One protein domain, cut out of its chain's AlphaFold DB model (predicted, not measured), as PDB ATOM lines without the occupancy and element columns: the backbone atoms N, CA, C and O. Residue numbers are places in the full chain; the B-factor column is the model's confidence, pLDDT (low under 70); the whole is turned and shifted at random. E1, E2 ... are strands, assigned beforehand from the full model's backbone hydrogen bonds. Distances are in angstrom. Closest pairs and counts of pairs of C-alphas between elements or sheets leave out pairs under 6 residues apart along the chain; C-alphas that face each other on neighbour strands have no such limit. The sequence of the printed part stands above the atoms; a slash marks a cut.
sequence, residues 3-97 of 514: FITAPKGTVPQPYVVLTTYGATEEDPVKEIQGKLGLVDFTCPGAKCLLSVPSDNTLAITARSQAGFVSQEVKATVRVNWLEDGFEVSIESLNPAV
ATOM      1  N   PHE A   3      -1.389 -31.078  -7.360       91.88
ATOM      2  CA  PHE A   3      -0.017 -30.773  -6.965       91.88
ATOM      3  C   PHE A   3       0.895 -31.966  -7.243       91.88
ATOM      4  O   PHE A   3       0.453 -33.118  -7.213       91.88
ATOM      5  N   ILE A   4       2.166 -31.668  -7.505       92.50
ATOM      6  CA  ILE A   4       3.237 -32.643  -7.706       92.50
ATOM      7  C   ILE A   4       4.318 -32.305  -6.688       92.50
ATOM      8  O   ILE A   4       4.826 -31.186  -6.700       92.50
ATOM      9  N   THR A   5       4.695 -33.259  -5.842       90.38
ATOM     10  CA  THR A   5       5.851 -33.116  -4.951       90.38
ATOM     11  C   THR A   5       6.828 -34.266  -5.121       90.38
ATOM     12  O   THR A   5       6.441 -35.406  -5.378       90.38
ATOM     13  N   ALA A   6       8.117 -33.970  -4.981       89.25
ATOM     14  CA  ALA A   6       9.144 -34.995  -4.874       89.25
ATOM     15  C   ALA A   6       9.308 -35.423  -3.403       89.25
ATOM     16  O   ALA A   6       9.098 -34.601  -2.504       89.25
ATOM     17  N   PRO A   7       9.666 -36.688  -3.130       85.25
ATOM     18  CA  PRO A   7      10.091 -37.093  -1.798       85.25
ATOM     19  C   PRO A   7      11.359 -36.333  -1.383       85.25
ATOM     20  O   PRO A   7      12.209 -36.023  -2.215       85.25
ATOM     21  N   LYS A   8      11.492 -36.042  -0.085       79.44
ATOM     22  CA  LYS A   8      12.724 -35.476   0.477       79.44
ATOM     23  C   LYS A   8      13.722 -36.589   0.806       79.44
ATOM     24  O   LYS A   8      13.339 -37.628   1.335       79.44
ATOM     25  N   GLY A   9      15.005 -36.342   0.553       81.31
ATOM     26  CA  GLY A   9      16.072 -37.307   0.819       81.31
ATOM     27  C   GLY A   9      16.083 -38.494  -0.150       81.31
ATOM     28  O   GLY A   9      15.499 -38.448  -1.232       81.31
ATOM     29  N   THR A  10      16.791 -39.555   0.234       86.06
ATOM     30  CA  THR A  10      16.981 -40.741  -0.609       86.06
ATOM     31  C   THR A  10      15.847 -41.748  -0.414       86.06
ATOM     32  O   THR A  10      15.500 -42.100   0.713       86.06
ATOM     33  N   VAL A  11      15.294 -42.247  -1.520       83.25
ATOM     34  CA  VAL A  11      14.203 -43.230  -1.556       83.25
ATOM     35  C   VAL A  11      14.630 -44.527  -2.255       83.25
ATOM     36  O   VAL A  11      15.465 -44.495  -3.158       83.25
ATOM     37  N   PRO A  12      14.060 -45.693  -1.892       84.38
ATOM     38  CA  PRO A  12      14.452 -46.982  -2.475       84.38
ATOM     39  C   PRO A  12      13.986 -47.174  -3.927       84.38
ATOM     40  O   PRO A  12      14.513 -48.027  -4.635       84.38
ATOM     41  N   GLN A  13      12.981 -46.416  -4.361       86.00
ATOM     42  CA  GLN A  13      12.455 -46.388  -5.725       86.00
ATOM     43  C   GLN A  13      12.151 -44.932  -6.079       86.00
ATOM     44  O   GLN A  13      11.683 -44.209  -5.199       86.00
ATOM     45  N   PRO A  14      12.377 -44.478  -7.319       91.38
ATOM     46  CA  PRO A  14      12.109 -43.098  -7.686       91.38
ATOM     47  C   PRO A  14      10.613 -42.898  -7.970       91.38
ATOM     48  O   PRO A  14      10.010 -43.586  -8.801       91.38
ATOM     49  N   TYR A  15       9.996 -41.954  -7.265       91.19
ATOM     50  CA  TYR A  15       8.588 -41.599  -7.423       91.19
ATOM     51  C   TYR A  15       8.348 -40.117  -7.154       91.19
ATOM     52  O   TYR A  15       9.176 -39.433  -6.557       91.19
ATOM     53  N   VAL A  16       7.171 -39.644  -7.553       91.44
ATOM     54  CA  VAL A  16       6.592 -38.371  -7.111       91.44
ATOM     55  C   VAL A  16       5.261 -38.624  -6.413       91.44
ATOM     56  O   VAL A  16       4.579 -39.615  -6.680       91.44
ATOM     57  N   VAL A  17       4.879 -37.726  -5.513       90.25
ATOM     58  CA  VAL A  17       3.572 -37.735  -4.859       90.25
ATOM     59  C   VAL A  17       2.657 -36.787  -5.619       90.25
ATOM     60  O   VAL A  17       2.968 -35.609  -5.791       90.25
ATOM     61  N   LEU A  18       1.524 -37.304  -6.079       92.06
ATOM     62  CA  LEU A  18       0.454 -36.510  -6.659       92.06
ATOM     63  C   LEU A  18      -0.612 -36.327  -5.591       92.06
ATOM     64  O   LEU A  18      -1.090 -37.309  -5.021       92.06
ATOM     65  N   THR A  19      -0.988 -35.086  -5.323       90.31
ATOM     66  CA  THR A  19      -2.017 -34.758  -4.333       90.31
ATOM     67  C   THR A  19      -3.002 -33.758  -4.886       90.31
ATOM     68  O   THR A  19      -2.666 -32.918  -5.721       90.31
ATOM     69  N   THR A  20      -4.223 -33.812  -4.383       89.06
ATOM     70  CA  THR A  20      -5.270 -32.866  -4.740       89.06
ATOM     71  C   THR A  20      -5.938 -32.311  -3.504       89.06
ATOM     72  O   THR A  20      -6.188 -33.049  -2.555       89.06
ATOM     73  N   TYR A  21      -6.286 -31.032  -3.563       83.25
ATOM     74  CA  TYR A  21      -6.976 -30.323  -2.493       83.25
ATOM     75  C   TYR A  21      -8.138 -29.492  -3.034       83.25
ATOM     76  O   TYR A  21      -8.152 -29.133  -4.218       83.25
ATOM     77  N   GLY A  22      -9.093 -29.160  -2.166       69.31
ATOM     78  CA  GLY A  22     -10.254 -28.331  -2.504       69.31
ATOM     79  C   GLY A  22     -11.432 -29.089  -3.123       69.31
ATOM     80  O   GLY A  22     -12.264 -28.463  -3.767       69.31
ATOM     81  N   ALA A  23     -11.482 -30.413  -2.971       70.06
ATOM     82  CA  ALA A  23     -12.712 -31.183  -3.154       70.06
ATOM     83  C   ALA A  23     -13.520 -31.165  -1.849       70.06
ATOM     84  O   ALA A  23     -12.926 -31.102  -0.773       70.06
ATOM     85  N   THR A  24     -14.846 -31.207  -1.945       68.88
ATOM     86  CA  THR A  24     -15.740 -31.251  -0.780       68.88
ATOM     87  C   THR A  24     -16.095 -32.698  -0.443       68.88
ATOM     88  O   THR A  24     -15.872 -33.601  -1.251       68.88
ATOM     89  N   GLU A  25     -16.667 -32.944   0.740       67.88
ATOM     90  CA  GLU A  25     -17.225 -34.268   1.057       67.88
ATOM     91  C   GLU A  25     -18.353 -34.660   0.088       67.88
ATOM     92  O   GLU A  25     -18.500 -35.833  -0.254       67.88
ATOM     93  N   GLU A  26     -19.113 -33.672  -0.393       76.81
ATOM     94  CA  GLU A  26     -20.208 -33.854  -1.352       76.81
ATOM     95  C   GLU A  26     -19.717 -34.141  -2.780       76.81
ATOM     96  O   GLU A  26     -20.402 -34.827  -3.541       76.81
ATOM     97  N   ASP A  27     -18.527 -33.656  -3.147       81.25
ATOM     98  CA  ASP A  27     -17.902 -33.894  -4.450       81.25
ATOM     99  C   ASP A  27     -16.407 -34.241  -4.312       81.25
ATOM    100  O   ASP A  27     -15.530 -33.406  -4.577       81.25
ATOM    101  N   PRO A  28     -16.083 -35.481  -3.895       85.25
ATOM    102  CA  PRO A  28     -14.706 -35.892  -3.682       85.25
ATOM    103  C   PRO A  28     -13.949 -36.046  -5.007       85.25
ATOM    104  O   PRO A  28     -14.522 -36.216  -6.087       85.25
ATOM    105  N   VAL A  29     -12.615 -36.059  -4.934       87.62
ATOM    106  CA  VAL A  29     -11.787 -36.357  -6.110       87.62
ATOM    107  C   VAL A  29     -11.990 -37.805  -6.542       87.62
ATOM    108  O   VAL A  29     -11.773 -38.741  -5.772       87.62
ATOM    109  N   LYS A  30     -12.382 -37.980  -7.802       90.50
ATOM    110  CA  LYS A  30     -12.539 -39.279  -8.448       90.50
ATOM    111  C   LYS A  30     -11.184 -39.857  -8.835       90.50
ATOM    112  O   LYS A  30     -10.892 -41.006  -8.509       90.50
ATOM    113  N   GLU A  31     -10.376 -39.076  -9.546       93.19
ATOM    114  CA  GLU A  31      -9.096 -39.531 -10.089       93.19
ATOM    115  C   GLU A  31      -8.141 -38.373 -10.402       93.19
ATOM    116  O   GLU A  31      -8.559 -37.251 -10.702       93.19
ATOM    117  N   ILE A  32      -6.846 -38.678 -10.387       95.00
ATOM    118  CA  ILE A  32      -5.781 -37.874 -10.985       95.00
ATOM    119  C   ILE A  32      -5.379 -38.571 -12.279       95.00
ATOM    120  O   ILE A  32      -5.010 -39.740 -12.268       95.00
ATOM    121  N   GLN A  33      -5.427 -37.864 -13.397       95.50
ATOM    122  CA  GLN A  33      -5.058 -38.393 -14.709       95.50
ATOM    123  C   GLN A  33      -3.974 -37.521 -15.332       95.50
ATOM    124  O   GLN A  33      -3.926 -36.306 -15.106       95.50
ATOM    125  N   GLY A  34      -3.100 -38.123 -16.128       95.62
ATOM    126  CA  GLY A  34      -1.973 -37.388 -16.670       95.62
ATOM    127  C   GLY A  34      -1.103 -38.173 -17.632       95.62
ATOM    128  O   GLY A  34      -1.425 -39.286 -18.036       95.62
ATOM    129  N   LYS A  35       0.023 -37.554 -17.983       95.50
ATOM    130  CA  LYS A  35       1.063 -38.117 -18.841       95.50
ATOM    131  C   LYS A  35       2.415 -38.069 -18.157       95.50
ATOM    132  O   LYS A  35       2.828 -36.999 -17.714       95.50
ATOM    133  N   LEU A  36       3.115 -39.200 -18.145       92.94
ATOM    134  CA  LEU A  36       4.542 -39.289 -17.847       92.94
ATOM    135  C   LEU A  36       5.291 -39.461 -19.175       92.94
ATOM    136  O   LEU A  36       5.305 -40.532 -19.787       92.94
ATOM    137  N   GLY A  37       5.845 -38.364 -19.677       91.56
ATOM    138  CA  GLY A  37       6.390 -38.263 -21.025       91.56
ATOM    139  C   GLY A  37       5.284 -38.428 -22.062       91.56
ATOM    140  O   GLY A  37       4.484 -37.522 -22.286       91.56
ATOM    141  N   LEU A  38       5.238 -39.603 -22.693       88.19
ATOM    142  CA  LEU A  38       4.216 -39.967 -23.679       88.19
ATOM    143  C   LEU A  38       3.216 -41.009 -23.162       88.19
ATOM    144  O   LEU A  38       2.285 -41.345 -23.886       88.19
ATOM    145  N   VAL A  39       3.417 -41.530 -21.948       91.44
ATOM    146  CA  VAL A  39       2.602 -42.607 -21.380       91.44
ATOM    147  C   VAL A  39       1.482 -42.005 -20.546       91.44
ATOM    148  O   VAL A  39       1.747 -41.264 -19.599       91.44
ATOM    149  N   ASP A  40       0.239 -42.321 -20.904       94.50
ATOM    150  CA  ASP A  40      -0.939 -41.954 -20.122       94.50
ATOM    151  C   ASP A  40      -1.018 -42.789 -18.837       94.50
ATOM    152  O   ASP A  40      -0.700 -43.980 -18.827       94.50
ATOM    153  N   PHE A  41      -1.475 -42.173 -17.750       93.19
ATOM    154  CA  PHE A  41      -1.783 -42.868 -16.507       93.19
ATOM    155  C   PHE A  41      -3.029 -42.278 -15.845       93.19
ATOM    156  O   PHE A  41      -3.365 -41.103 -16.028       93.19
ATOM    157  N   THR A  42      -3.662 -43.095 -15.006       93.75
ATOM    158  CA  THR A  42      -4.765 -42.684 -14.140       93.75
ATOM    159  C   THR A  42      -4.557 -43.269 -12.750       93.75
ATOM    160  O   THR A  42      -4.316 -44.464 -12.593       93.75
ATOM    161  N   CYS A  43      -4.674 -42.418 -11.742       88.44
ATOM    162  CA  CYS A  43      -4.666 -42.760 -10.333       88.44
ATOM    163  C   CYS A  43      -6.063 -42.544  -9.743       88.44
ATOM    164  O   CYS A  43      -6.575 -41.428  -9.835       88.44
ATOM    165  N   PRO A  44      -6.676 -43.540  -9.088       89.25
ATOM    166  CA  PRO A  44      -7.918 -43.315  -8.361       89.25
ATOM    167  C   PRO A  44      -7.683 -42.451  -7.111       89.25
ATOM    168  O   PRO A  44      -6.673 -42.594  -6.422       89.25
ATOM    169  N   GLY A  45      -8.655 -41.596  -6.790       85.94
ATOM    170  CA  GLY A  45      -8.690 -40.803  -5.561       85.94
ATOM    171  C   GLY A  45      -7.859 -39.516  -5.578       85.94
ATOM    172  O   GLY A  45      -7.385 -39.055  -6.614       85.94
ATOM    173  N   ALA A  46      -7.719 -38.920  -4.390       85.44
ATOM    174  CA  ALA A  46      -7.131 -37.594  -4.171       85.44
ATOM    175  C   ALA A  46      -5.601 -37.588  -3.984       85.44
ATOM    176  O   ALA A  46      -4.979 -36.526  -3.902       85.44
ATOM    177  N   LYS A  47      -4.987 -38.766  -3.857       88.75
ATOM    178  CA  LYS A  47      -3.551 -38.925  -3.626       88.75
ATOM    179  C   LYS A  47      -3.057 -40.205  -4.282       88.75
ATOM    180  O   LYS A  47      -3.661 -41.257  -4.098       88.75
ATOM    181  N   CYS A  48      -1.936 -40.130  -4.987       85.62
ATOM    182  CA  CYS A  48      -1.230 -41.318  -5.453       85.62
ATOM    183  C   CYS A  48       0.276 -41.087  -5.548       85.62
ATOM    184  O   CYS A  48       0.753 -39.955  -5.568       85.62
ATOM    185  N   LEU A  49       1.023 -42.183  -5.603       87.69
ATOM    186  CA  LEU A  49       2.468 -42.180  -5.774       87.69
ATOM    187  C   LEU A  49       2.763 -42.670  -7.179       87.69
ATOM    188  O   LEU A  49       2.426 -43.800  -7.503       87.69
ATOM    189  N   LEU A  50       3.357 -41.829  -8.014       91.38
ATOM    190  CA  LEU A  50       3.665 -42.170  -9.395       91.38
ATOM    191  C   LEU A  50       5.147 -42.515  -9.506       91.38
ATOM    192  O   LEU A  50       5.991 -41.664  -9.234       91.38
ATOM    193  N   SER A  51       5.470 -43.741  -9.920       91.19
ATOM    194  CA  SER A  51       6.854 -44.132 -10.208       91.19
ATOM    195  C   SER A  51       7.424 -43.341 -11.393       91.19
ATOM    196  O   SER A  51       6.772 -43.198 -12.428       91.19
ATOM    197  N   VAL A  52       8.651 -42.836 -11.242       91.06
ATOM    198  CA  VAL A  52       9.369 -42.051 -12.255       91.06
ATOM    199  C   VAL A  52      10.769 -42.652 -12.424       91.06
ATOM    200  O   VAL A  52      11.682 -42.262 -11.711       91.06
ATOM    201  N   PRO A  53      10.972 -43.634 -13.322       86.56
ATOM    202  CA  PRO A  53      12.202 -44.442 -13.356       86.56
ATOM    203  C   PRO A  53      13.451 -43.690 -13.848       86.56
ATOM    204  O   PRO A  53      14.576 -44.139 -13.638       86.56
ATOM    205  N   SER A  54      13.265 -42.566 -14.534       89.94
ATOM    206  CA  SER A  54      14.324 -41.695 -15.041       89.94
ATOM    207  C   SER A  54      13.799 -40.270 -15.159       89.94
ATOM    208  O   SER A  54      12.591 -40.052 -15.061       89.94
ATOM    209  N   ASP A  55      14.682 -39.326 -15.480       94.94
ATOM    210  CA  ASP A  55      14.304 -37.977 -15.899       94.94
ATOM    211  C   ASP A  55      13.132 -37.995 -16.880       94.94
ATOM    212  O   ASP A  55      13.152 -38.714 -17.888       94.94
ATOM    213  N   ASN A  56      12.093 -37.223 -16.569       95.06
ATOM    214  CA  ASN A  56      10.874 -37.210 -17.359       95.06
ATOM    215  C   ASN A  56      10.087 -35.911 -17.175       95.06
ATOM    216  O   ASN A  56      10.280 -35.159 -16.220       95.06
ATOM    217  N   THR A  57       9.162 -35.662 -18.094       95.88
ATOM    218  CA  THR A  57       8.161 -34.603 -17.965       95.88
ATOM    219  C   THR A  57       6.847 -35.201 -17.499       95.88
ATOM    220  O   THR A  57       6.431 -36.243 -17.998       95.88
ATOM    221  N   LEU A  58       6.161 -34.520 -16.598       96.31
ATOM    222  CA  LEU A  58       4.888 -34.943 -16.042       96.31
ATOM    223  C   LEU A  58       3.841 -33.858 -16.290       96.31
ATOM    224  O   LEU A  58       4.132 -32.681 -16.106       96.31
ATOM    225  N   ALA A  59       2.633 -34.236 -16.697       96.75
ATOM    226  CA  ALA A  59       1.482 -33.339 -16.785       96.75
ATOM    227  C   ALA A  59       0.270 -34.004 -16.137       96.75
ATOM    228  O   ALA A  59      -0.033 -35.143 -16.484       96.75
ATOM    229  N   ILE A  60      -0.411 -33.321 -15.213       96.62
ATOM    230  CA  ILE A  60      -1.543 -33.888 -14.468       96.62
ATOM    231  C   ILE A  60      -2.749 -32.954 -14.431       96.62
ATOM    232  O   ILE A  60      -2.613 -31.731 -14.401       96.62
ATOM    233  N   THR A  61      -3.930 -33.557 -14.354       96.19
ATOM    234  CA  THR A  61      -5.195 -32.915 -13.982       96.19
ATOM    235  C   THR A  61      -5.922 -33.803 -12.978       96.19
ATOM    236  O   THR A  61      -5.811 -35.027 -13.027       96.19
ATOM    237  N   ALA A  62      -6.672 -33.196 -12.067       94.31
ATOM    238  CA  ALA A  62      -7.561 -33.908 -11.159       94.31
ATOM    239  C   ALA A  62      -9.007 -33.755 -11.610       94.31
ATOM    240  O   ALA A  62      -9.390 -32.678 -12.076       94.31
ATOM    241  N   ARG A  63      -9.803 -34.811 -11.443       93.44
ATOM    242  CA  ARG A  63     -11.230 -34.827 -11.753       93.44
ATOM    243  C   ARG A  63     -12.047 -35.190 -10.515       93.44
ATOM    244  O   ARG A  63     -11.731 -36.172  -9.847       93.44
ATOM    245  N   SER A  64     -13.100 -34.429 -10.228       91.62
ATOM    246  CA  SER A  64     -14.065 -34.749  -9.166       91.62
ATOM    247  C   SER A  64     -15.145 -35.737  -9.624       91.62
ATOM    248  O   SER A  64     -15.217 -36.082 -10.808       91.62
ATOM    249  N   GLN A  65     -15.987 -36.222  -8.708       87.25
ATOM    250  CA  GLN A  65     -17.115 -37.099  -9.052       87.25
ATOM    251  C   GLN A  65     -18.152 -36.377  -9.925       87.25
ATOM    252  O   GLN A  65     -18.647 -36.963 -10.889       87.25
ATOM    253  N   ALA A  66     -18.403 -35.092  -9.665       87.94
ATOM    254  CA  ALA A  66     -19.267 -34.226 -10.468       87.94
ATOM    255  C   ALA A  66     -18.645 -33.824 -11.820       87.94
ATOM    256  O   ALA A  66     -19.298 -33.208 -12.659       87.94
ATOM    257  N   GLY A  67     -17.384 -34.193 -12.070       88.75
ATOM    258  CA  GLY A  67     -16.722 -34.010 -13.357       88.75
ATOM    259  C   GLY A  67     -15.949 -32.700 -13.509       88.75
ATOM    260  O   GLY A  67     -15.408 -32.472 -14.596       88.75
ATOM    261  N   PHE A  68     -15.825 -31.885 -12.452       88.56
ATOM    262  CA  PHE A  68     -14.948 -30.713 -12.459       88.56
ATOM    263  C   PHE A  68     -13.498 -31.136 -12.678       88.56
ATOM    264  O   PHE A  68     -13.056 -32.161 -12.162       88.56
ATOM    265  N   VAL A  69     -12.758 -30.340 -13.449       92.25
ATOM    266  CA  VAL A  69     -11.359 -30.614 -13.793       92.25
ATOM    267  C   VAL A  69     -10.484 -29.485 -13.268       92.25
ATOM    268  O   VAL A  69     -10.793 -28.311 -13.464       92.25
ATOM    269  N   SER A  70      -9.388 -29.834 -12.596       92.88
ATOM    270  CA  SER A  70      -8.414 -28.849 -12.130       92.88
ATOM    271  C   SER A  70      -7.672 -28.182 -13.291       92.88
ATOM    272  O   SER A  70      -7.598 -28.715 -14.397       92.88
ATOM    273  N   GLN A  71      -7.009 -27.060 -13.003       92.00
ATOM    274  CA  GLN A  71      -5.936 -26.575 -13.867       92.00
ATOM    275  C   GLN A  71      -4.883 -27.679 -14.070       92.00
ATOM    276  O   GLN A  71      -4.598 -28.450 -13.148       92.00
ATOM    277  N   GLU A  72      -4.340 -27.755 -15.285       95.06
ATOM    278  CA  GLU A  72      -3.246 -28.663 -15.623       95.06
ATOM    279  C   GLU A  72      -1.942 -28.184 -14.978       95.06
ATOM    280  O   GLU A  72      -1.577 -27.014 -15.107       95.06
ATOM    281  N   VAL A  73      -1.239 -29.101 -14.311       95.38
ATOM    282  CA  VAL A  73       0.073 -28.850 -13.704       95.38
ATOM    283  C   VAL A  73       1.124 -29.670 -14.431       95.38
ATOM    284  O   VAL A  73       0.959 -30.876 -14.609       95.38
ATOM    285  N   LYS A  74       2.206 -29.014 -14.849       96.25
ATOM    286  CA  LYS A  74       3.339 -29.626 -15.548       96.25
ATOM    287  C   LYS A  74       4.594 -29.548 -14.702       96.25
ATOM    288  O   LYS A  74       4.879 -28.496 -14.143       96.25
ATOM    289  N   ALA A  75       5.366 -30.625 -14.672       96.56
ATOM    290  CA  ALA A  75       6.651 -30.679 -13.999       96.56
ATOM    291  C   ALA A  75       7.737 -31.304 -14.879       96.56
ATOM    292  O   ALA A  75       7.462 -32.190 -15.689       96.56
ATOM    293  N   THR A  76       8.979 -30.871 -14.670       96.62
ATOM    294  CA  THR A  76      10.174 -31.605 -15.111       96.62
ATOM    295  C   THR A  76      10.768 -32.266 -13.880       96.62
ATOM    296  O   THR A  76      11.130 -31.574 -12.929       96.62
ATOM    297  N   VAL A  77      10.818 -33.595 -13.879       95.31
ATOM    298  CA  VAL A  77      11.297 -34.407 -12.756       95.31
ATOM    299  C   VAL A  77      12.687 -34.933 -13.091       95.31
ATOM    300  O   VAL A  77      12.909 -35.437 -14.195       95.31
ATOM    301  N   ARG A  78      13.612 -34.822 -12.135       95.56
ATOM    302  CA  ARG A  78      14.980 -35.341 -12.217       95.56
ATOM    303  C   ARG A  78      15.174 -36.482 -11.239       95.56
ATOM    304  O   ARG A  78      14.687 -36.411 -10.112       95.56
ATOM    305  N   VAL A  79      15.886 -37.511 -11.682       94.44
ATOM    306  CA  VAL A  79      16.163 -38.716 -10.901       94.44
ATOM    307  C   VAL A  79      17.666 -38.954 -10.870       94.44
ATOM    308  O   VAL A  79      18.272 -39.373 -11.858       94.44
ATOM    309  N   ASN A  80      18.259 -38.721  -9.706       92.75
ATOM    310  CA  ASN A  80      19.665 -38.979  -9.442       92.75
ATOM    311  C   ASN A  80      19.831 -40.354  -8.792       92.75
ATOM    312  O   ASN A  80      19.104 -40.719  -7.868       92.75
ATOM    313  N   TRP A  81      20.823 -41.102  -9.265       91.69
ATOM    314  CA  TRP A  81      21.166 -42.422  -8.748       91.69
ATOM    315  C   TRP A  81      22.302 -42.280  -7.739       91.69
ATOM    316  O   TRP A  81      23.368 -41.762  -8.077       91.69
ATOM    317  N   LEU A  82      22.072 -42.740  -6.516       90.19
ATOM    318  CA  LEU A  82      23.026 -42.727  -5.412       90.19
ATOM    319  C   LEU A  82      23.331 -44.171  -4.980       90.19
ATOM    320  O   LEU A  82      22.600 -45.097  -5.327       90.19
ATOM    321  N   GLU A  83      24.411 -44.380  -4.221       85.25
ATOM    322  CA  GLU A  83      24.772 -45.721  -3.721       85.25
ATOM    323  C   GLU A  83      23.661 -46.333  -2.847       85.25
ATOM    324  O   GLU A  83      23.404 -47.534  -2.935       85.25
ATOM    325  N   ASP A  84      22.949 -45.491  -2.090       84.00
ATOM    326  CA  ASP A  84      21.920 -45.893  -1.122       84.00
ATOM    327  C   ASP A  84      20.472 -45.701  -1.629       84.00
ATOM    328  O   ASP A  84      19.521 -45.797  -0.853       84.00
ATOM    329  N   GLY A  85      20.277 -45.434  -2.928       88.81
ATOM    330  CA  GLY A  85      18.951 -45.314  -3.544       88.81
ATOM    331  C   GLY A  85      18.844 -44.187  -4.569       88.81
ATOM    332  O   GLY A  85      19.778 -43.909  -5.318       88.81
ATOM    333  N   PHE A  86      17.683 -43.544  -4.620       89.75
ATOM    334  CA  PHE A  86      17.356 -42.503  -5.589       89.75
ATOM    335  C   PHE A  86      17.076 -41.183  -4.894       89.75
ATOM    336  O   PHE A  86      16.385 -41.145  -3.881       89.75
ATOM    337  N   GLU A  87      17.551 -40.094  -5.474       92.19
ATOM    338  CA  GLU A  87      17.108 -38.750  -5.125       92.19
ATOM    339  C   GLU A  87      16.245 -38.221  -6.272       92.19
ATOM    340  O   GLU A  87      16.655 -38.229  -7.434       92.19
ATOM    341  N   VAL A  88      15.029 -37.788  -5.946       90.94
ATOM    342  CA  VAL A  88      14.075 -37.246  -6.916       90.94
ATOM    343  C   VAL A  88      13.894 -35.763  -6.637       90.94
ATOM    344  O   VAL A  88      13.711 -35.365  -5.491       90.94
ATOM    345  N   SER A  89      13.919 -34.937  -7.676       92.12
ATOM    346  CA  SER A  89      13.683 -33.496  -7.549       92.12
ATOM    347  C   SER A  89      12.797 -32.968  -8.673       92.12
ATOM    348  O   SER A  89      12.720 -33.544  -9.761       92.12
ATOM    349  N   ILE A  90      12.097 -31.867  -8.400       92.31
ATOM    350  CA  ILE A  90      11.315 -31.134  -9.398       92.31
ATOM    351  C   ILE A  90      12.164 -29.949  -9.851       92.31
ATOM    352  O   ILE A  90      12.384 -29.015  -9.088       92.31
ATOM    353  N   GLU A  91      12.646 -29.989 -11.090       92.44
ATOM    354  CA  GLU A  91      13.469 -28.918 -11.664       92.44
ATOM    355  C   GLU A  91      12.621 -27.710 -12.080       92.44
ATOM    356  O   GLU A  91      13.047 -26.563 -11.974       92.44
ATOM    357  N   SER A  92      11.407 -27.960 -12.570       92.56
ATOM    358  CA  SER A  92      10.487 -26.907 -12.992       92.56
ATOM    359  C   SER A  92       9.049 -27.314 -12.724       92.56
ATOM    360  O   SER A  92       8.703 -28.464 -12.998       92.56
ATOM    361  N   LEU A  93       8.212 -26.366 -12.305       92.75
ATOM    362  CA  LEU A  93       6.771 -26.532 -12.116       92.75
ATOM    363  C   LEU A  93       6.021 -25.438 -12.893       92.75
ATOM    364  O   LEU A  93       6.460 -24.290 -12.926       92.75
ATOM    365  N   ASN A  94       4.913 -25.779 -13.550       91.44
ATOM    366  CA  ASN A  94       4.074 -24.831 -14.280       91.44
ATOM    367  C   ASN A  94       2.574 -25.151 -14.100       91.44
ATOM    368  O   ASN A  94       2.152 -26.232 -14.513       91.44
ATOM    369  N   PRO A  95       1.766 -24.222 -13.559       87.44
ATOM    370  CA  PRO A  95       2.206 -22.958 -12.965       87.44
ATOM    371  C   PRO A  95       3.010 -23.214 -11.684       87.44
ATOM    372  O   PRO A  95       2.601 -24.013 -10.846       87.44
ATOM    373  N   ALA A  96       4.148 -22.538 -11.533       85.50
ATOM    374  CA  ALA A  96       4.772 -22.388 -10.224       85.50
ATOM    375  C   ALA A  96       3.997 -21.322  -9.451       85.50
ATOM    376  O   ALA A  96       3.571 -20.317 -10.033       85.50
ATOM    377  N   VAL A  97       3.829 -21.522  -8.148       82.19
ATOM    378  CA  VAL A  97       3.258 -20.483  -7.299       82.19
ATOM    379  C   VAL A  97       4.353 -19.481  -6.993       82.19
ATOM    380  O   VAL A  97       5.302 -19.766  -6.266       82.19
TER     381      VAL A  97
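Overview. This is residues 3 to 97 of the 514 residues of an uncharacterized protein of Chloroflexi bacterium RBG_16_57_11 (UniProt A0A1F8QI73). Two sheets lie partly face to face: a large, strongly twisted sheet of E4, E3, E6, E7 and E8 curls over a small sheet of E1, E2 and E5, making a lopsided, elongated sandwich. The hairpin of E7 and E8 reaches out at one end of the long axis, and the links E2 to E3 and E6 to E7 make loops at the other. The 95 printed residues hold eight named strands, E1 to E8 along the chain, and no named helix: the class is all strand. Both sheets are antiparallel, in the orders E4, E3, E6, E7, E8 and E1, E2, E5. The whole is compact, with a radius of gyration of the C-alphas of 13.7 A, and spans 46 by 26 by 21 A.

Arrangement. E1, residues 3 to 5, and E2, residues 15 to 20, form a hairpin, with N 3 and O 19 2.8 A apart. Residues 10 and 11, between them, pair antiparallel with residues 86 and 87 of E8, residues 85 to 94. E5, residues 47 to 51, is the other neighbour of E2, with N 18 and O 48 2.8 A apart. In the large sheet E3, residues 29 to 36, and E4, residues 39 to 44, form a hairpin, with N 32 and O 43 2.8 A apart. E3 is also the antiparallel neighbour of E6, residues 56 to 64, with N 33 and O 61 2.9 A apart. E6, E7, residues 73 to 82, and E8 form a meander, each strand the antiparallel neighbour of the one before. N 58 and O 75 are 2.8 A apart, as are N 80 and O 87. Between the sheets, the closest C-alphas of E2 and E6 are those of Thr 20 and Ala 62, 6.9 A apart. Those of E1 and E7 are Phe 3 and Val 73, 7.0 A apart. E4 and E5 meet only through their link, and E5 and E6 are apart.

Along the chain. E1 begins at C-alpha 3, (-0.017, -30.773, -6.965). E2 is 16.6 A long, E3 20.3 A, E4 16.8 A and E5 13.4 A. E6 is 26.4 A long and E7 28.1 A, starting from C-alpha 73 at (0.073, -28.850, -13.704). E8, 27.5 A, ends at C-alpha 94, (4.074, -24.831, -14.280).

Size, cuts and confidence. The C-alphas farthest apart, those of Glu 26 and Glu 83, are 46.6 A apart. The printed part has no cut and no long link. Mean pLDDT of the printed part is 89.6; residues 22, 24 and 25 are under 70.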